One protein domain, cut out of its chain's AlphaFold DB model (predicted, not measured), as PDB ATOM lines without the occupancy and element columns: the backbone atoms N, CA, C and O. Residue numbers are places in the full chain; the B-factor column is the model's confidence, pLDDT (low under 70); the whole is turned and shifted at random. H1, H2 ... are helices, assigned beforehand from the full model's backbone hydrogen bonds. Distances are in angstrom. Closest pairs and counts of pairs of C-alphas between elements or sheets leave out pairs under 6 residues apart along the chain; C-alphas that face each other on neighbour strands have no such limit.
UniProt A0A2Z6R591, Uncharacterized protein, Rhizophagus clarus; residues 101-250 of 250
ATOM      1  N   GLU A 101     207.257 308.335 321.359       84.38
ATOM      2  CA  GLU A 101     208.650 308.513 320.940       84.38
ATOM      3  C   GLU A 101     208.737 308.553 319.410       84.38
ATOM      4  O   GLU A 101     209.141 309.552 318.841       84.38
ATOM      5  N   ALA A 102     208.140 307.567 318.733       85.19
ATOM      6  CA  ALA A 102     208.070 307.542 317.269       85.19
ATOM      7  C   ALA A 102     207.310 308.734 316.648       85.19
ATOM      8  O   ALA A 102     207.413 308.966 315.449       85.19
ATOM      9  N   LYS A 103     206.482 309.455 317.421       87.62
ATOM     10  CA  LYS A 103     205.855 310.704 316.958       87.62
ATOM     11  C   LYS A 103     206.783 311.902 317.134       87.62
ATOM     12  O   LYS A 103     206.713 312.811 316.317       87.62
ATOM     13  N   ALA A 104     207.579 311.913 318.204       88.50
ATOM     14  CA  ALA A 104     208.612 312.916 318.417       88.50
ATOM     15  C   ALA A 104     209.688 312.804 317.338       88.50
ATOM     16  O   ALA A 104     210.008 313.820 316.737       88.50
ATOM     17  N   ASP A 105     210.121 311.588 316.996       88.81
ATOM     18  CA  ASP A 105     211.084 311.350 315.914       88.81
ATOM     19  C   ASP A 105     210.600 311.953 314.583       88.81
ATOM     20  O   ASP A 105     211.338 312.678 313.924       88.81
ATOM     21  N   ASP A 106     209.328 311.736 314.217       87.62
ATOM     22  CA  ASP A 106     208.735 312.318 313.002       87.62
ATOM     23  C   ASP A 106     208.737 313.868 313.038       87.62
ATOM     24  O   ASP A 106     208.864 314.507 311.995       87.62
ATOM     25  N   ILE A 107     208.587 314.482 314.221       87.69
ATOM     26  CA  ILE A 107     208.656 315.943 314.405       87.69
ATOM     27  C   ILE A 107     210.105 316.426 314.304       87.69
ATOM     28  O   ILE A 107     210.355 317.384 313.584       87.69
ATOM     29  N   ILE A 108     211.044 315.760 314.977       88.12
ATOM     30  CA  ILE A 108     212.479 316.074 314.948       88.12
ATOM     31  C   ILE A 108     212.989 316.036 313.506       88.12
ATOM     32  O   ILE A 108     213.593 317.004 313.061       88.12
ATOM     33  N   ILE A 109     212.664 314.983 312.746       85.69
ATOM     34  CA  ILE A 109     213.004 314.881 311.315       85.69
ATOM     35  C   ILE A 109     212.471 316.093 310.546       85.69
ATOM     36  O   ILE A 109     213.193 316.696 309.763       85.69
ATOM     37  N   PHE A 110     211.222 316.494 310.797       83.88
ATOM     38  CA  PHE A 110     210.645 317.671 310.154       83.88
ATOM     39  C   PHE A 110     211.327 318.989 310.549       83.88
ATOM     40  O   PHE A 110     211.421 319.876 309.708       83.88
ATOM     41  N   LEU A 111     211.805 319.147 311.784       84.19
ATOM     42  CA  LEU A 111     212.595 320.324 312.152       84.19
ATOM     43  C   LEU A 111     213.937 320.301 311.414       84.19
ATOM     44  O   LEU A 111     214.261 321.258 310.720       84.19
ATOM     45  N   THR A 112     214.670 319.191 311.484       81.88
ATOM     46  CA  THR A 112     215.993 319.050 310.861       81.88
ATOM     47  C   THR A 112     215.963 319.252 309.346       81.88
ATOM     48  O   THR A 112     216.772 320.011 308.826       81.88
ATOM     49  N   ASP A 113     215.014 318.635 308.633       77.00
ATOM     50  CA  ASP A 113     214.923 318.709 307.164       77.00
ATOM     51  C   ASP A 113     214.595 320.124 306.646       77.00
ATOM     52  O   ASP A 113     214.741 320.401 305.453       77.00
ATOM     53  N   TYR A 114     214.089 321.012 307.510       72.00
ATOM     54  CA  TYR A 114     213.562 322.315 307.103       72.00
ATOM     55  C   TYR A 114     214.213 323.508 307.818       72.00
ATOM     56  O   TYR A 114     213.948 324.641 307.403       72.00
ATOM     57  N   ILE A 115     215.059 323.281 308.828       71.00
ATOM     58  CA  ILE A 115     215.948 324.286 309.428       71.00
ATOM     59  C   ILE A 115     217.244 324.320 308.597       71.00
ATOM     60  O   ILE A 115     218.241 323.699 308.945       71.00
ATOM     61  N   GLU A 116     217.234 325.048 307.478       54.50
ATOM     62  CA  GLU A 116     218.458 325.465 306.778       54.50
ATOM     63  C   GLU A 116     218.319 326.922 306.295       54.50
ATOM     64  O   GLU A 116     217.626 327.213 305.319       54.50
ATOM     65  N   ASP A 117     218.999 327.797 307.037       50.62
ATOM     66  CA  ASP A 117     219.400 329.187 306.782       50.62
ATOM     67  C   ASP A 117     218.330 330.255 306.412       50.62
ATOM     68  O   ASP A 117     217.673 330.232 305.368       50.62
ATOM     69  N   GLU A 118     218.219 331.213 307.343       51.09
ATOM     70  CA  GLU A 118     217.631 332.569 307.410       51.09
ATOM     71  C   GLU A 118     216.337 332.990 306.690       51.09
ATOM     72  O   GLU A 118     215.830 334.077 306.984       51.09
ATOM     73  N   ASN A 119     215.703 332.173 305.851       49.31
ATOM     74  CA  ASN A 119     214.404 332.547 305.281       49.31
ATOM     75  C   ASN A 119     213.265 332.246 306.261       49.31
ATOM     76  O   ASN A 119     212.486 331.305 306.089       49.31
ATOM     77  N   LYS A 120     213.175 333.084 307.299       59.44
ATOM     78  CA  LYS A 120     211.994 333.186 308.160       59.44
ATOM     79  C   LYS A 120     210.781 333.380 307.259       59.44
ATOM     80  O   LYS A 120     210.812 334.205 306.348       59.44
ATOM     81  N   VAL A 121     209.701 332.649 307.523       58.22
ATOM     82  CA  VAL A 121     208.412 332.949 306.890       58.22
ATOM     83  C   VAL A 121     208.097 334.409 307.212       58.22
ATOM     84  O   VAL A 121     207.839 334.730 308.373       58.22
ATOM     85  N   GLU A 122     208.170 335.300 306.217       54.19
ATOM     86  CA  GLU A 122     207.814 336.705 306.398       54.19
ATOM     87  C   GLU A 122     206.341 336.769 306.787       54.19
ATOM     88  O   GLU A 122     205.424 336.539 305.996       54.19
ATOM     89  N   LEU A 123     206.118 337.025 308.070       60.72
ATOM     90  CA  LEU A 123     204.788 337.161 308.615       60.72
ATOM     91  C   LEU A 123     204.279 338.549 308.259       60.72
ATOM     92  O   LEU A 123     204.555 339.520 308.962       60.72
ATOM     93  N   VAL A 124     203.508 338.635 307.184       55.50
ATOM     94  CA  VAL A 124     202.709 339.828 306.929       55.50
ATOM     95  C   VAL A 124     201.676 339.938 308.055       55.50
ATOM     96  O   VAL A 124     200.932 338.992 308.336       55.50
ATOM     97  N   ASP A 125     201.655 341.081 308.744       56.97
ATOM     98  CA  ASP A 125     200.598 341.389 309.703       56.97
ATOM     99  C   ASP A 125     199.254 341.288 308.978       56.97
ATOM    100  O   ASP A 125     199.041 341.920 307.943       56.97
ATOM    101  N   PHE A 126     198.336 340.482 309.509       60.31
ATOM    102  CA  PHE A 126     197.010 340.403 308.918       60.31
ATOM    103  C   PHE A 126     196.332 341.761 309.097       60.31
ATOM    104  O   PHE A 126     196.120 342.223 310.225       60.31
ATOM    105  N   ASP A 127     195.960 342.395 307.989       56.94
ATOM    106  CA  ASP A 127     195.098 343.562 308.042       56.94
ATOM    107  C   ASP A 127     193.673 343.084 308.330       56.94
ATOM    108  O   ASP A 127     192.998 342.545 307.450       56.94
ATOM    109  N   ILE A 128     193.223 343.182 309.590       61.97
ATOM    110  CA  ILE A 128     191.871 342.729 309.959       61.97
ATOM    111  C   ILE A 128     191.051 343.806 310.673       61.97
ATOM    112  O   ILE A 128     190.883 343.757 311.902       61.97
ATOM    113  N   PRO A 129     190.474 344.762 309.925       64.88
ATOM    114  CA  PRO A 129     189.824 345.911 310.543       64.88
ATOM    115  C   PRO A 129     188.396 345.649 311.060       64.88
ATOM    116  O   PRO A 129     187.996 346.290 312.027       64.88
ATOM    117  N   HIS A 130     187.629 344.676 310.545       77.12
ATOM    118  CA  HIS A 130     186.203 344.506 310.912       77.12
ATOM    119  C   HIS A 130     185.901 343.254 311.759       77.12
ATOM    120  O   HIS A 130     186.453 342.182 311.506       77.12
ATOM    121  N   GLU A 131     184.999 343.356 312.746       81.12
ATOM    122  CA  GLU A 131     184.644 342.246 313.655       81.12
ATOM    123  C   GLU A 131     184.055 341.042 312.917       81.12
ATOM    124  O   GLU A 131     184.523 339.917 313.103       81.12
ATOM    125  N   ASP A 132     183.091 341.273 312.028       80.69
ATOM    126  CA  ASP A 132     182.468 340.187 311.262       80.69
ATOM    127  C   ASP A 132     183.473 339.449 310.380       80.69
ATOM    128  O   ASP A 132     183.384 338.235 310.199       80.69
ATOM    129  N   TYR A 133     184.474 340.164 309.859       80.56
ATOM    130  CA  TYR A 133     185.548 339.538 309.100       80.56
ATOM    131  C   TYR A 133     186.388 338.632 310.006       80.56
ATOM    132  O   TYR A 133     186.635 337.482 309.646       80.56
ATOM    133  N   ARG A 134     186.765 339.099 311.208       81.12
ATOM    134  CA  ARG A 134     187.504 338.293 312.202       81.12
ATOM    135  C   ARG A 134     186.759 337.005 312.556       81.12
ATOM    136  O   ARG A 134     187.347 335.926 312.515       81.12
ATOM    137  N   ARG A 135     185.463 337.110 312.856       84.31
ATOM    138  CA  ARG A 135     184.602 335.967 313.207       84.31
ATOM    139  C   ARG A 135     184.467 334.975 312.054       84.31
ATOM    140  O   ARG A 135     184.749 333.790 312.223       84.31
ATOM    141  N   ASN A 136     184.134 335.459 310.858       81.94
ATOM    142  CA  ASN A 136     184.017 334.609 309.671       81.94
ATOM    143  C   ASN A 136     185.337 333.915 309.319       81.94
ATOM    144  O   ASN A 136     185.336 332.747 308.922       81.94
ATOM    145  N   PHE A 137     186.459 334.615 309.477       81.06
ATOM    146  CA  PHE A 137     187.787 334.068 309.237       81.06
ATOM    147  C   PHE A 137     188.112 332.924 310.210       81.06
ATOM    148  O   PHE A 137     188.454 331.827 309.768       81.06
ATOM    149  N   ILE A 138     187.906 333.130 311.517       85.75
ATOM    150  CA  ILE A 138     188.054 332.085 312.543       85.75
ATOM    151  C   ILE A 138     187.173 330.883 312.233       85.75
ATOM    152  O   ILE A 138     187.644 329.747 312.261       85.75
ATOM    153  N   LYS A 139     185.896 331.126 311.927       84.88
ATOM    154  CA  LYS A 139     184.931 330.065 311.657       84.88
ATOM    155  C   LYS A 139     185.396 329.162 310.515       84.88
ATOM    156  O   LYS A 139     185.367 327.944 310.676       84.88
ATOM    157  N   LYS A 140     185.866 329.746 309.406       81.56
ATOM    158  CA  LYS A 140     186.433 329.002 308.267       81.56
ATOM    159  C   LYS A 140     187.641 328.166 308.693       81.56
ATOM    160  O   LYS A 140     187.589 326.945 308.614       81.56
ATOM    161  N   MET A 141     188.665 328.803 309.267       85.44
ATOM    162  CA  MET A 141     189.885 328.097 309.686       85.44
ATOM    163  C   MET A 141     189.591 326.952 310.651       85.44
ATOM    164  O   MET A 141     190.165 325.874 310.542       85.44
ATOM    165  N   LEU A 142     188.688 327.172 311.606       83.94
ATOM    166  CA  LEU A 142     188.301 326.149 312.557       83.94
ATOM    167  C   LEU A 142     187.723 324.930 311.817       83.94
ATOM    168  O   LEU A 142     188.190 323.811 312.073       83.94
ATOM    169  N   VAL A 143     186.754 325.125 310.909       77.25
ATOM    170  CA  VAL A 143     186.101 324.026 310.163       77.25
ATOM    171  C   VAL A 143     187.141 323.177 309.433       77.25
ATOM    172  O   VAL A 143     187.118 321.944 309.538       77.25
ATOM    173  N   ASP A 144     188.103 323.854 308.817       71.88
ATOM    174  CA  ASP A 144     189.083 323.294 307.890       71.88
ATOM    175  C   ASP A 144     190.366 322.797 308.589       71.88
ATOM    176  O   ASP A 144     191.352 322.434 307.951       71.88
ATOM    177  N   THR A 145     190.375 322.734 309.928       75.81
ATOM    178  CA  THR A 145     191.486 322.144 310.710       75.81
ATOM    179  C   THR A 145     191.227 320.706 311.153       75.81
ATOM    180  O   THR A 145     191.916 320.167 312.036       75.81
ATOM    181  N   LYS A 146     190.208 320.059 310.588       67.19
ATOM    182  CA  LYS A 146     189.907 318.644 310.824       67.19
ATOM    183  C   LYS A 146     190.520 317.791 309.719       67.19
ATOM    184  O   LYS A 146     190.339 318.087 308.550       67.19
ATOM    185  N   GLY A 147     191.140 316.670 310.087       61.31
ATOM    186  CA  GLY A 147     191.487 315.623 309.125       61.31
ATOM    187  C   GLY A 147     192.956 315.219 309.121       61.31
ATOM    188  O   GLY A 147     193.654 315.328 310.132       61.31
ATOM    189  N   HIS A 148     193.367 314.660 307.984       69.12
ATOM    190  CA  HIS A 148     194.706 314.138 307.720       69.12
ATOM    191  C   HIS A 148     195.705 315.265 307.418       69.12
ATOM    192  O   HIS A 148     195.331 316.432 307.353       69.12
ATOM    193  N   ALA A 149     196.982 314.914 307.259       75.62
ATOM    194  CA  ALA A 149     198.004 315.849 306.798       75.62
ATOM    195  C   ALA A 149     197.600 316.424 305.429       75.62
ATOM    196  O   ALA A 149     197.548 315.691 304.441       75.62
ATOM    197  N   SER A 150     197.281 317.717 305.379       83.31
ATOM    198  CA  SER A 150     197.012 318.447 304.142       83.31
ATOM    199  C   SER A 150     197.512 319.880 304.272       83.31
ATOM    200  O   SER A 150     197.490 320.461 305.360       83.31
ATOM    201  N   LYS A 151     197.944 320.461 303.148       82.75
ATOM    202  CA  LYS A 151     198.439 321.844 303.089       82.75
ATOM    203  C   LYS A 151     197.441 322.837 303.687       82.75
ATOM    204  O   LYS A 151     197.833 323.730 304.427       82.75
ATOM    205  N   GLU A 152     196.156 322.646 303.406       85.44
ATOM    206  CA  GLU A 152     195.072 323.471 303.937       85.44
ATOM    207  C   GLU A 152     194.981 323.396 305.465       85.44
ATOM    208  O   GLU A 152     194.940 324.430 306.130       85.44
ATOM    209  N   VAL A 153     195.038 322.190 306.043       87.12
ATOM    210  CA  VAL A 153     194.998 322.036 307.502       87.12
ATOM    211  C   VAL A 153     196.190 322.742 308.147       87.12
ATOM    212  O   VAL A 153     196.006 323.456 309.132       87.12
ATOM    213  N   TYR A 154     197.396 322.600 307.593       87.19
ATOM    214  CA  TYR A 154     198.582 323.292 308.109       87.19
ATOM    215  C   TYR A 154     198.484 324.809 307.979       87.19
ATOM    216  O   TYR A 154     198.752 325.516 308.949       87.19
ATOM    217  N   GLN A 155     198.030 325.309 306.827       87.06
ATOM    218  CA  GLN A 155     197.805 326.737 306.621       87.06
ATOM    219  C   GLN A 155     196.833 327.295 307.662       87.06
ATOM    220  O   GLN A 155     197.083 328.349 308.239       87.06
ATOM    221  N   ASN A 156     195.754 326.574 307.956       88.75
ATOM    222  CA  ASN A 156     194.782 327.014 308.945       88.75
ATOM    223  C   ASN A 156     195.323 326.940 310.378       88.75
ATOM    224  O   ASN A 156     195.051 327.839 311.168       88.75
ATOM    225  N   LEU A 157     196.121 325.925 310.728       90.75
ATOM    226  CA  LEU A 157     196.809 325.882 312.024       90.75
ATOM    227  C   LEU A 157     197.755 327.071 312.197       90.75
ATOM    228  O   LEU A 157     197.735 327.721 313.242       90.75
ATOM    229  N   PHE A 158     198.536 327.372 311.162       89.75
ATOM    230  CA  PHE A 158     199.426 328.521 311.138       89.75
ATOM    231  C   PHE A 158     198.645 329.830 311.302       89.75
ATOM    232  O   PHE A 158     198.926 330.622 312.200       89.75
ATOM    233  N   ASN A 159     197.602 330.018 310.492       87.44
ATOM    234  CA  ASN A 159     196.779 331.222 310.507       87.44
ATOM    235  C   ASN A 159     196.045 331.415 311.841       87.44
ATOM    236  O   ASN A 159     195.941 332.548 312.298       87.44
ATOM    237  N   ILE A 160     195.576 330.346 312.500       90.62
ATOM    238  CA  ILE A 160     194.935 330.435 313.825       90.62
ATOM    239  C   ILE A 160     195.905 331.002 314.863       90.62
ATOM    240  O   ILE A 160     195.563 331.950 315.566       90.62
ATOM    241  N   ALA A 161     197.108 330.433 314.961       91.50
ATOM    242  CA  ALA A 161     198.103 330.872 315.937       91.50
ATOM    243  C   ALA A 161     198.628 332.284 315.628       91.50
ATOM    244  O   ALA A 161     198.857 333.089 316.535       91.50
ATOM    245  N   HIS A 162     198.769 332.616 314.345       88.38
ATOM    246  CA  HIS A 162     199.171 333.954 313.926       88.38
ATOM    247  C   HIS A 162     198.089 335.005 314.198       88.38
ATOM    248  O   HIS A 162     198.379 336.104 314.677       88.38
ATOM    249  N   PHE A 163     196.826 334.659 313.943       88.00
ATOM    250  CA  PHE A 163     195.673 335.489 314.272       88.00
ATOM    251  C   PHE A 163     195.583 335.734 315.782       88.00
ATOM    252  O   PHE A 163     195.447 336.879 316.208       88.00
ATOM    253  N   GLU A 164     195.732 334.682 316.590       89.25
ATOM    254  CA  GLU A 164     195.794 334.762 318.053       89.25
ATOM    255  C   GLU A 164     196.868 335.765 318.506       89.25
ATOM    256  O   GLU A 164     196.555 336.739 319.197       89.25
ATOM    257  N   LYS A 165     198.108 335.601 318.025       87.50
ATOM    258  CA  LYS A 165     199.229 336.518 318.297       87.50
ATOM    259  C   LYS A 165     198.895 337.966 317.919       87.50
ATOM    260  O   LYS A 165     199.195 338.892 318.674       87.50
ATOM    261  N   THR A 166     198.269 338.172 316.762       85.94
ATOM    262  CA  THR A 166     197.906 339.504 316.249       85.94
ATOM    263  C   THR A 166     196.822 340.163 317.100       85.94
ATOM    264  O   THR A 166     196.942 341.334 317.461       85.94
ATOM    265  N   CYS A 167     195.774 339.422 317.463       86.56
ATOM    266  CA  CYS A 167     194.707 339.939 318.309       86.56
ATOM    267  C   CYS A 167     195.207 340.319 319.699       86.56
ATOM    268  O   CYS A 167     194.826 341.379 320.185       86.56
ATOM    269  N   ILE A 168     196.086 339.517 320.305       87.00
ATOM    270  CA  ILE A 168     196.672 339.837 321.611       87.00
ATOM    271  C   ILE A 168     197.481 341.135 321.533       87.00
ATOM    272  O   ILE A 168     197.225 342.064 322.299       87.00
ATOM    273  N   LYS A 169     198.369 341.266 320.536       85.81
ATOM    274  CA  LYS A 169     199.133 342.506 320.305       85.81
ATOM    275  C   LYS A 169     198.234 343.738 320.138       85.81
ATOM    276  O   LYS A 169     198.581 344.820 320.601       85.81
ATOM    277  N   ARG A 170     197.077 343.576 319.487       85.62
ATOM    278  CA  ARG A 170     196.093 344.647 319.244       85.62
ATOM    279  C   ARG A 170     195.019 344.771 320.336       85.62
ATOM    280  O   ARG A 170     194.116 345.587 320.176       85.62
ATOM    281  N   LYS A 171     195.101 343.999 321.428       87.94
ATOM    282  CA  LYS A 171     194.116 343.963 322.530       87.94
ATOM    283  C   LYS A 171     192.678 343.668 322.068       87.94
ATOM    284  O   LYS A 171     191.721 344.273 322.542       87.94
ATOM    285  N   LEU A 172     192.525 342.741 321.124       86.62
ATOM    286  CA  LEU A 172     191.235 342.279 320.602       86.62
ATOM    287  C   LEU A 172     190.772 340.994 321.322       86.62
ATOM    288  O   LEU A 172     191.614 340.162 321.667       86.62
ATOM    289  N   PRO A 173     189.452 340.769 321.494       87.75
ATOM    290  CA  PRO A 173     188.909 339.665 322.296       87.75
ATOM    291  C   PRO A 173     188.942 338.307 321.560       87.75
ATOM    292  O   PRO A 173     187.914 337.691 321.276       87.75
ATOM    293  N   TYR A 174     190.140 337.803 321.245       86.94
ATOM    294  CA  TYR A 174     190.316 336.605 320.411       86.94
ATOM    295  C   TYR A 174     189.638 335.354 320.990       86.94
ATOM    296  O   TYR A 174     188.993 334.612 320.252       86.94
ATOM    297  N   MET A 175     189.744 335.124 322.307       88.50
ATOM    298  CA  MET A 175     189.154 333.945 322.949       88.50
ATOM    299  C   MET A 175     187.632 333.949 322.865       88.50
ATOM    300  O   MET A 175     187.032 332.881 322.752       88.50
ATOM    301  N   GLU A 176     186.999 335.120 322.919       89.06
ATOM    302  CA  GLU A 176     185.547 335.243 322.782       89.06
ATOM    303  C   GLU A 176     185.108 334.888 321.364       89.06
ATOM    304  O   GLU A 176     184.168 334.105 321.182       89.06
ATOM    305  N   TYR A 177     185.837 335.373 320.356       87.94
ATOM    306  CA  TYR A 177     185.603 335.001 318.963       87.94
ATOM    307  C   TYR A 177     185.802 333.493 318.749       87.94
ATOM    308  O   TYR A 177     184.902 332.816 318.266       87.94
ATOM    309  N   MET A 178     186.920 332.922 319.202       87.75
ATOM    310  CA  MET A 178     187.185 331.481 319.080       87.75
ATOM    311  C   MET A 178     186.106 330.633 319.761       87.75
ATOM    312  O   MET A 178     185.633 329.659 319.178       87.75
ATOM    313  N   LYS A 179     185.685 330.997 320.980       88.44
ATOM    314  CA  LYS A 179     184.637 330.273 321.713       88.44
ATOM    315  C   LYS A 179     183.307 330.328 320.973       88.44
ATOM    316  O   LYS A 179     182.740 329.267 320.721       88.44
ATOM    317  N   SER A 180     182.844 331.525 320.610       86.94
ATOM    318  CA  SER A 180     181.555 331.718 319.928       86.94
ATOM    319  C   SER A 180     181.495 330.994 318.583       86.94
ATOM    320  O   SER A 180     180.529 330.280 318.325       86.94
ATOM    321  N   GLU A 181     182.562 331.060 317.785       86.62
ATOM    322  CA  GLU A 181     182.610 330.387 316.485       86.62
ATOM    323  C   GLU A 181     182.868 328.874 316.588       86.62
ATOM    324  O   GLU A 181     182.593 328.140 315.644       86.62
ATOM    325  N   SER A 182     183.372 328.368 317.722       81.88
ATOM    326  CA  SER A 182     183.617 326.927 317.919       81.88
ATOM    327  C   SER A 182     182.373 326.111 318.291       81.88
ATOM    328  O   SER A 182     182.410 324.874 318.225       81.88
ATOM    329  N   VAL A 183     181.280 326.770 318.690       79.19
ATOM    330  CA  VAL A 183     180.063 326.107 319.177       79.19
ATOM    331  C   VAL A 183     179.495 325.177 318.101       79.19
ATOM    332  O   VAL A 183     179.260 325.569 316.964       79.19
ATOM    333  N   GLY A 184     179.282 323.908 318.460       68.19
ATOM    334  CA  GLY A 184     178.698 322.901 317.566       68.19
ATOM    335  C   GLY A 184     179.639 322.359 316.484       68.19
ATOM    336  O   GLY A 184     179.272 321.412 315.789       68.19
ATOM    337  N   LEU A 185     180.861 322.890 316.356       66.94
ATOM    338  CA  LEU A 185     181.788 322.473 315.309       66.94
ATOM    339  C   LEU A 185     182.697 321.294 315.703       66.94
ATOM    340  O   LEU A 185     183.103 320.560 314.804       66.94
ATOM    341  N   TYR A 186     183.024 321.031 316.977       62.75
ATOM    342  CA  TYR A 186     184.086 320.057 317.326       62.75
ATOM    343  C   TYR A 186     183.675 318.929 318.280       62.75
ATOM    344  O   TYR A 186     182.993 319.141 319.273       62.75
ATOM    345  N   LYS A 187     184.196 317.718 318.003       60.56
ATOM    346  CA  LYS A 187     184.296 316.597 318.962       60.56
ATOM    347  C   LYS A 187     185.558 316.670 319.844       60.56
ATOM    348  O   LYS A 187     185.656 315.935 320.818       60.56
ATOM    349  N   LYS A 188     186.545 317.499 319.479       64.19
ATOM    350  CA  LYS A 188     187.772 317.771 320.254       64.19
ATOM    351  C   LYS A 188     187.632 319.102 321.000       64.19
ATOM    352  O   LYS A 188     186.906 319.974 320.533       64.19
ATOM    353  N   SER A 189     188.339 319.277 322.118       79.62
ATOM    354  CA  SER A 189     188.329 320.544 322.859       79.62
ATOM    355  C   SER A 189     189.081 321.644 322.095       79.62
ATOM    356  O   SER A 189     190.107 321.387 321.466       79.62
ATOM    357  N   LEU A 190     188.587 322.885 322.171       85.81
ATOM    358  CA  LEU A 190     189.251 324.075 321.616       85.81
ATOM    359  C   LEU A 190     190.708 324.186 322.098       85.81
ATOM    360  O   LEU A 190     191.596 324.511 321.315       85.81
ATOM    361  N   SER A 191     190.969 323.828 323.357       86.44
ATOM    362  CA  SER A 191     192.313 323.812 323.943       86.44
ATOM    363  C   SER A 191     193.290 322.919 323.175       86.44
ATOM    364  O   SER A 191     194.432 323.315 322.966       86.44
ATOM    365  N   ALA A 192     192.850 321.748 322.702       86.19
ATOM    366  CA  ALA A 192     193.689 320.861 321.895       86.19
ATOM    367  C   ALA A 192     194.024 321.490 320.534       86.19
ATOM    368  O   ALA A 192     195.145 321.371 320.044       86.19
ATOM    369  N   ILE A 193     193.064 322.211 319.937       87.44
ATOM    370  CA  ILE A 193     193.263 322.917 318.667       87.44
ATOM    371  C   ILE A 193     194.280 324.047 318.811       87.44
ATOM    372  O   ILE A 193     195.175 324.153 317.977       87.44
ATOM    373  N   LEU A 194     194.156 324.844 319.870       90.44
ATOM    374  CA  LEU A 194     195.090 325.927 320.169       90.44
ATOM    375  C   LEU A 194     196.490 325.391 320.476       90.44
ATOM    376  O   LEU A 194     197.488 325.909 319.986       90.44
ATOM    377  N   LYS A 195     196.580 324.299 321.240       91.00
ATOM    378  CA  LYS A 195     197.861 323.663 321.554       91.00
ATOM    379  C   LYS A 195     198.599 323.212 320.290       91.00
ATOM    380  O   LYS A 195     199.760 323.569 320.104       91.00
ATOM    381  N   ARG A 196     197.930 322.476 319.393       90.56
ATOM    382  CA  ARG A 196     198.549 322.042 318.127       90.56
ATOM    383  C   ARG A 196     198.883 323.217 317.203       90.56
ATOM    384  O   ARG A 196     199.920 323.164 316.556       90.56
ATOM    385  N   SER A 197     198.041 324.256 317.135       92.44
ATOM    386  CA  SER A 197     198.293 325.408 316.259       92.44
ATOM    387  C   SER A 197     199.520 326.176 316.720       92.44
ATOM    388  O   SER A 197     200.377 326.468 315.899       92.44
ATOM    389  N   ARG A 198     199.646 326.420 318.028       93.50
ATOM    390  CA  ARG A 198     200.797 327.095 318.639       93.50
ATOM    391  C   ARG A 198     202.101 326.338 318.385       93.50
ATOM    392  O   ARG A 198     203.053 326.928 317.889       93.50
ATOM    393  N   ARG A 199     202.125 325.026 318.659       93.62
ATOM    394  CA  ARG A 199     203.307 324.175 318.424       93.62
ATOM    395  C   ARG A 199     203.712 324.140 316.951       93.62
ATOM    396  O   ARG A 199     204.879 324.339 316.636       93.62
ATOM    397  N   PHE A 200     202.742 323.927 316.057       91.75
ATOM    398  CA  PHE A 200     203.002 323.906 314.619       91.75
ATOM    399  C   PHE A 200     203.489 325.264 314.108       91.75
ATOM    400  O   PHE A 200     204.467 325.314 313.379       91.75
ATOM    401  N   PHE A 201     202.834 326.355 314.502       91.31
ATOM    402  CA  PHE A 201     203.205 327.713 314.111       91.31
ATOM    403  C   PHE A 201     204.621 328.073 314.536       91.31
ATOM    404  O   PHE A 201     205.365 328.596 313.715       91.31
ATOM    405  N   HIS A 202     204.991 327.763 315.781       89.69
ATOM    406  CA  HIS A 202     206.337 328.029 316.270       89.69
ATOM    407  C   HIS A 202     207.373 327.310 315.413       89.69
ATOM    408  O   HIS A 202     208.232 327.958 314.841       89.69
ATOM    409  N   VAL A 203     207.219 326.003 315.191       86.38
ATOM    410  CA  VAL A 203     208.152 325.261 314.334       86.38
ATOM    411  C   VAL A 203     208.145 325.769 312.894       86.38
ATOM    412  O   VAL A 203     209.201 325.984 312.311       86.38
ATOM    413  N   ALA A 204     206.967 326.010 312.317       86.69
ATOM    414  CA  ALA A 204     206.827 326.434 310.929       86.69
ATOM    415  C   ALA A 204     207.523 327.774 310.633       86.69
ATOM    416  O   ALA A 204     207.895 328.008 309.487       86.69
ATOM    417  N   GLN A 205     207.714 328.637 311.635       84.12
ATOM    418  CA  GLN A 205     208.475 329.886 311.498       84.12
ATOM    419  C   GLN A 205     209.974 329.672 311.285       84.12
ATOM    420  O   GLN A 205     210.619 330.533 310.689       84.12
ATOM    421  N   HIS A 206     210.501 328.540 311.747       80.25
ATOM    422  CA  HIS A 206     211.902 328.146 311.596       80.25
ATOM    423  C   HIS A 206     212.117 327.213 310.400       80.25
ATOM    424  O   HIS A 206     213.250 326.873 310.076       80.25
ATOM    425  N   CYS A 207     211.035 326.812 309.728       76.69
ATOM    426  CA  CYS A 207     211.079 325.950 308.561       76.69
ATOM    427  C   CYS A 207     211.070 326.762 307.263       76.69
ATOM    428  O   CYS A 207     210.175 327.575 307.030       76.69
ATOM    429  N   LYS A 208     211.960 326.414 306.333       74.38
ATOM    430  CA  LYS A 208     212.017 326.998 304.984       74.38
ATOM    431  C   LYS A 208     210.767 326.714 304.133       74.38
ATOM    432  O   LYS A 208     210.291 327.576 303.397       74.38
ATOM    433  N   HIS A 209     210.226 325.494 304.219       75.56
ATOM    434  CA  HIS A 209     209.167 324.990 303.324       75.56
ATOM    435  C   HIS A 209     208.071 324.187 304.052       75.56
ATOM    436  O   HIS A 209     207.639 323.131 303.586       75.56
ATOM    437  N   TRP A 210     207.553 324.695 305.178       80.81
ATOM    438  CA  TRP A 210     206.521 324.007 305.982       80.81
ATOM    439  C   TRP A 210     205.271 323.570 305.190       80.81
ATOM    440  O   TRP A 210     204.538 322.682 305.629       80.81
ATOM    441  N   THR A 211     205.016 324.151 304.014       76.50
ATOM    442  CA  THR A 211     203.905 323.786 303.122       76.50
ATOM    443  C   THR A 211     203.945 322.341 302.626       76.50
ATOM    444  O   THR A 211     202.917 321.838 302.170       76.50
ATOM    445  N   GLU A 212     205.099 321.677 302.715       75.25
ATOM    446  CA  GLU A 212     205.290 320.265 302.357       75.25
ATOM    447  C   GLU A 212     205.245 319.324 303.570       75.25
ATOM    448  O   GLU A 212     205.557 318.136 303.455       75.25
ATOM    449  N   CYS A 213     204.831 319.831 304.737       80.50
ATOM    450  CA  CYS A 213     204.784 319.064 305.974       80.50
ATOM    451  C   CYS A 213     203.993 317.754 305.811       80.50
ATOM    452  O   CYS A 213     202.810 317.735 305.463       80.50
ATOM    453  N   LYS A 214     204.667 316.640 306.112       80.75
ATOM    454  CA  LYS A 214     204.088 315.285 306.124       80.75
ATOM    455  C   LYS A 214     203.693 314.833 307.538       80.75
ATOM    456  O   LYS A 214     203.102 313.764 307.702       80.75
ATOM    457  N   VAL A 215     203.991 315.636 308.566       86.19
ATOM    458  CA  VAL A 215     203.778 315.299 309.984       86.19
ATOM    459  C   VAL A 215     202.360 315.644 310.413       86.19
ATOM    460  O   VAL A 215     202.039 316.804 310.686       86.19
ATOM    461  N   ALA A 216     201.486 314.640 310.478       85.75
ATOM    462  CA  ALA A 216     200.063 314.847 310.723       85.75
ATOM    463  C   ALA A 216     199.778 315.713 311.977       85.75
ATOM    464  O   ALA A 216     200.360 315.463 313.034       85.75
ATOM    465  N   PRO A 217     198.809 316.651 311.927       85.31
ATOM    466  CA  PRO A 217     198.443 317.551 313.031       85.31
ATOM    467  C   PRO A 217     198.237 316.891 314.401       85.31
ATOM    468  O   PRO A 217     198.446 317.514 315.436       85.31
ATOM    469  N   SER A 218     197.800 315.630 314.428       82.56
ATOM    470  CA  SER A 218     197.600 314.876 315.668       82.56
ATOM    471  C   SER A 218     198.894 314.573 316.425       82.56
ATOM    472  O   SER A 218     198.843 314.346 317.626       82.56
ATOM    473  N   TYR A 219     200.044 314.549 315.747       86.19
ATOM    474  CA  TYR A 219     201.337 314.247 316.368       86.19
ATOM    475  C   TYR A 219     201.746 315.385 317.306       86.19
ATOM    476  O   TYR A 219     202.178 315.139 318.427       86.19
ATOM    477  N   TRP A 220     201.467 316.617 316.887       86.31
ATOM    478  CA  TRP A 220     201.725 317.852 317.621       86.31
ATOM    479  C   TRP A 220     200.906 317.991 318.912       86.31
ATOM    480  O   TRP A 220     201.372 318.588 319.877       86.31
ATOM    481  N   ASP A 221     199.690 317.445 318.948       83.00
ATOM    482  CA  ASP A 221     198.791 317.473 320.116       83.00
ATOM    483  C   ASP A 221     199.149 316.383 321.147       83.00
ATOM    484  O   ASP A 221     199.128 316.611 322.356       83.00
ATOM    485  N   ASP A 222     199.539 315.197 320.663       83.25
ATOM    486  CA  ASP A 222     199.643 313.975 321.472       83.25
ATOM    487  C   ASP A 222     200.933 313.858 322.318       83.25
ATOM    488  O   ASP A 222     201.011 312.987 323.196       83.25
ATOM    489  N   ILE A 223     201.958 314.678 322.058       89.00
ATOM    490  CA  ILE A 223     203.202 314.689 322.849       89.00
ATOM    491  C   ILE A 223     203.026 315.499 324.147       89.00
ATOM    492  O   ILE A 223     202.340 316.531 324.175       89.00
ATOM    493  N   SER A 224     203.630 315.025 325.244       90.19
ATOM    494  CA  SER A 224     203.608 315.720 326.543       90.19
ATOM    495  C   SER A 224     204.335 317.067 326.469       90.19
ATOM    496  O   SER A 224     205.037 317.343 325.501       90.19
ATOM    497  N   GLU A 225     204.142 317.935 327.466       91.00
ATOM    498  CA  GLU A 225     204.927 319.178 327.555       91.00
ATOM    499  C   GLU A 225     206.405 318.895 327.824       91.00
ATOM    500  O   GLU A 225     207.257 319.498 327.196       91.00
ATOM    501  N   GLU A 226     206.714 317.919 328.679       93.50
ATOM    502  CA  GLU A 226     208.094 317.494 328.941       93.50
ATOM    503  C   GLU A 226     208.813 317.050 327.659       93.50
ATOM    504  O   GLU A 226     209.897 317.539 327.354       93.50
ATOM    505  N   LEU A 227     208.172 316.190 326.856       92.69
ATOM    506  CA  LEU A 227     208.746 315.723 325.594       92.69
ATOM    507  C   LEU A 227     208.850 316.855 324.566       92.69
ATOM    508  O   LEU A 227     209.815 316.921 323.820       92.69
ATOM    509  N   TRP A 228     207.873 317.762 324.539       93.75
ATOM    510  CA  TRP A 228     207.930 318.945 323.686       93.75
ATOM    511  C   TRP A 228     209.105 319.861 324.042       93.75
ATOM    512  O   TRP A 228     209.837 320.279 323.154       93.75
ATOM    513  N   ASN A 229     209.323 320.117 325.331       94.06
ATOM    514  CA  ASN A 229     210.452 320.916 325.799       94.06
ATOM    515  C   ASN A 229     211.794 320.239 325.488       94.06
ATOM    516  O   ASN A 229     212.745 320.934 325.151       94.06
ATOM    517  N   SER A 230     211.859 318.902 325.544       93.94
ATOM    518  CA  SER A 230     213.035 318.145 325.094       93.94
ATOM    519  C   SER A 230     213.325 318.395 323.614       93.94
ATOM    520  O   SER A 230     214.450 318.745 323.283       93.94
ATOM    521  N   ILE A 231     212.308 318.290 322.747       91.94
ATOM    522  CA  ILE A 231     212.448 318.576 321.309       91.94
ATOM    523  C   ILE A 231     212.958 320.006 321.112       91.94
ATOM    524  O   ILE A 231     213.935 320.207 320.409       91.94
ATOM    525  N   LEU A 232     212.355 321.008 321.759       91.62
ATOM    526  CA  LEU A 232     212.813 322.398 321.633       91.62
ATOM    527  C   LEU A 232     214.256 322.601 322.114       91.62
ATOM    528  O   LEU A 232     214.981 323.398 321.524       91.62
ATOM    529  N   GLY A 233     214.669 321.892 323.168       92.06
ATOM    530  CA  GLY A 233     216.032 321.934 323.694       92.06
ATOM    531  C   GLY A 233     217.074 321.395 322.716       92.06
ATOM    532  O   GLY A 233     218.174 321.934 322.659       92.06
ATOM    533  N   GLU A 234     216.726 320.393 321.906       89.94
ATOM    534  CA  GLU A 234     217.617 319.850 320.867       89.94
ATOM    535  C   GLU A 234     217.936 320.867 319.758       89.94
ATOM    536  O   GLU A 234     218.994 320.777 319.141       89.94
ATOM    537  N   PHE A 235     217.055 321.848 319.536       87.69
ATOM    538  CA  PHE A 235     217.178 322.854 318.474       87.69
ATOM    539  C   PHE A 235     217.430 324.282 318.989       87.69
ATOM    540  O   PHE A 235     217.352 325.223 318.208       87.69
ATOM    541  N   ASP A 236     217.709 324.458 320.287       88.88
ATOM    542  CA  ASP A 236     217.901 325.770 320.935       88.88
ATOM    543  C   ASP A 236     216.710 326.745 320.771       88.88
ATOM    544  O   ASP A 236     216.860 327.961 320.687       88.88
ATOM    545  N   LEU A 237     215.480 326.213 320.743       89.06
ATOM    546  CA  LEU A 237     214.243 326.995 320.546       89.06
ATOM    547  C   LEU A 237     213.482 327.290 321.852       89.06
ATOM    548  O   LEU A 237     212.398 327.876 321.839       89.06
ATOM    549  N   VAL A 238     214.015 326.879 323.007       93.06
ATOM    550  CA  VAL A 238     213.310 326.963 324.301       93.06
ATOM    551  C   VAL A 238     212.997 328.408 324.688       93.06
ATOM    552  O   VAL A 238     211.855 328.711 325.034       93.06
ATOM    553  N   ALA A 239     213.984 329.305 324.609       91.00
ATOM    554  CA  ALA A 239     213.808 330.704 325.000       91.00
ATOM    555  C   ALA A 239     212.744 331.405 324.139       91.00
ATOM    556  O   ALA A 239     211.864 332.091 324.660       91.00
ATOM    557  N   GLU A 240     212.769 331.167 322.827       89.44
ATOM    558  CA  GLU A 240     211.804 331.744 321.890       89.44
ATOM    559  C   GLU A 240     210.386 331.206 322.117       89.44
ATOM    560  O   GLU A 240     209.410 331.966 322.093       89.44
ATOM    561  N   TRP A 241     210.256 329.907 322.401       92.88
ATOM    562  CA  TRP A 241     208.978 329.312 322.780       92.88
ATOM    563  C   TRP A 241     208.426 329.917 324.072       92.88
ATOM    564  O   TRP A 241     207.231 330.215 324.156       92.88
ATOM    565  N   GLU A 242     209.269 330.135 325.082       93.44
ATOM    566  CA  GLU A 242     208.856 330.770 326.333       93.44
ATOM    567  C   GLU A 242     208.388 332.210 326.121       93.44
ATOM    568  O   GLU A 242     207.360 332.607 326.675       93.44
ATOM    569  N   GLU A 243     209.103 332.998 325.318       91.12
ATOM    570  CA  GLU A 243     208.686 334.355 324.955       91.12
ATOM    571  C   GLU A 243     207.353 334.358 324.209       91.12
ATOM    572  O   GLU A 243     206.450 335.139 324.537       91.12
ATOM    573  N   TYR A 244     207.193 333.443 323.253       90.94
ATOM    574  CA  TYR A 244     205.933 333.258 322.550       90.94
ATOM    575  C   TYR A 244     204.801 332.907 323.524       90.94
ATOM    576  O   TYR A 244     203.762 333.565 323.521       90.94
ATOM    577  N   MET A 245     204.995 331.941 324.420       92.00
ATOM    578  CA  MET A 245     203.964 331.541 325.381       92.00
ATOM    579  C   MET A 245     203.658 332.629 326.420       92.00
ATOM    580  O   MET A 245     202.499 332.767 326.817       92.00
ATOM    581  N   LYS A 246     204.647 333.439 326.824       91.88
ATOM    582  CA  LYS A 246     204.429 334.634 327.660       91.88
ATOM    583  C   LYS A 246     203.534 335.640 326.954       91.88
ATOM    584  O   LYS A 246     202.620 336.154 327.585       91.88
ATOM    585  N   LEU A 247     203.763 335.897 325.664       88.19
ATOM    586  CA  LEU A 247     202.900 336.775 324.873       88.19
ATOM    587  C   LEU A 247     201.465 336.238 324.820       88.19
ATOM    588  O   LEU A 247     200.528 337.010 324.969       88.19
ATOM    589  N   ILE A 248     201.286 334.931 324.622       86.25
ATOM    590  CA  ILE A 248     199.955 334.336 324.434       86.25
ATOM    591  C   ILE A 248     199.127 334.232 325.733       86.25
ATOM    592  O   ILE A 248     197.898 334.191 325.672       86.25
ATOM    593  N   ASN A 249     199.774 334.180 326.901       82.44
ATOM    594  CA  ASN A 249     199.111 334.000 328.200       82.44
ATOM    595  C   ASN A 249     198.856 335.312 328.980       82.44
ATOM    596  O   ASN A 249     198.470 335.235 330.148       82.44
ATOM    597  N   GLN A 250     199.091 336.480 328.371       70.00
ATOM    598  CA  GLN A 250     198.742 337.804 328.922       70.00
ATOM    599  C   GLN A 250     197.234 338.066 328.869       70.00
ATOM    600  O   GLN A 250     196.733 338.693 329.827       70.00
TER     601      GLN A 250
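This is residues 101 to 250 of the 250 residues of an uncharacterized protein of Rhizophagus clarus (UniProt A0A2Z6R591). Two long helices, H3 and H5, cross nearly at right angles and make the core of a rounded, all-helix domain. H2 and H4 pack together at one end of the long axis, H1 and H7 lie at the other, H6 packs on H5 and H1, and H8 folds back from H7 to reach H3. The long link of residues 113 to 130 runs along the outside from the H1 end to the H2 end. The printed part has 150 residues, with eight named helices, H1 to H8 in order, and no named strand; it is compact, with a radius of gyration of the C-alphas of 15.0 A, and spans 41 by 31 by 27 A.

H1, residues 101 to 112, touches H6, residues 217 to 222, with residues 103 to 107 alone; the closest C-alphas, of Lys 103 and Tyr 219, are 5.8 A apart. H1 only just touches H7, residues 225 to 234, with 3 pairs of C-alphas within 8 A, the closest those of Ile 108 and Ile 231 at 6.8 A. H2, residues 131 to 143, and the hub H3, residues 151 to 169, form a helical hairpin, closest at the C-alphas of Met 141 and Asn 156, 5.1 A. H2 also touches H4, residues 174 to 182, at a steep tilt of 55 degrees, with the C-alphas of Lys 139 and Glu 181 closest at 5.4 A. H3 touches H5, residues 190 to 206, about perpendicular at 84 degrees, closest at the C-alphas of Leu 157 and Ser 197, 4.5 A. H5 touches H6, closest at the C-alphas of Arg 196 and Asp 221, 5.0 A. H8, residues 238 to 248, touches H3, closest at the C-alphas of Lys 165 and Ile 248, 6.6 A, and touches H7 only at the corner, only just, with 3 pairs within 8 A. Every O i to N i+4 pair is within hydrogen-bond range in H2, H3, H4, H7 and H8; the counts are 7 of 8 in H1, 12 of 13 in H5 and 1 of 2 in H6.

H1 begins at C-alpha 101 (208.650, 308.513, 320.940). From first to last C-alpha, H2 measures 18.6 A, H3 26.9 A and H5 25.1 A. H8 ends at C-alpha 248 (199.955, 334.336, 324.434).

The two C-alphas farthest apart, of Glu 101 and His 130, are 43.6 A apart. The printed part has no cut, and the link from H1 to H2 is long. The pLDDT is under 70 in residues 116 to 129, 146 to 148 and 184 to 188.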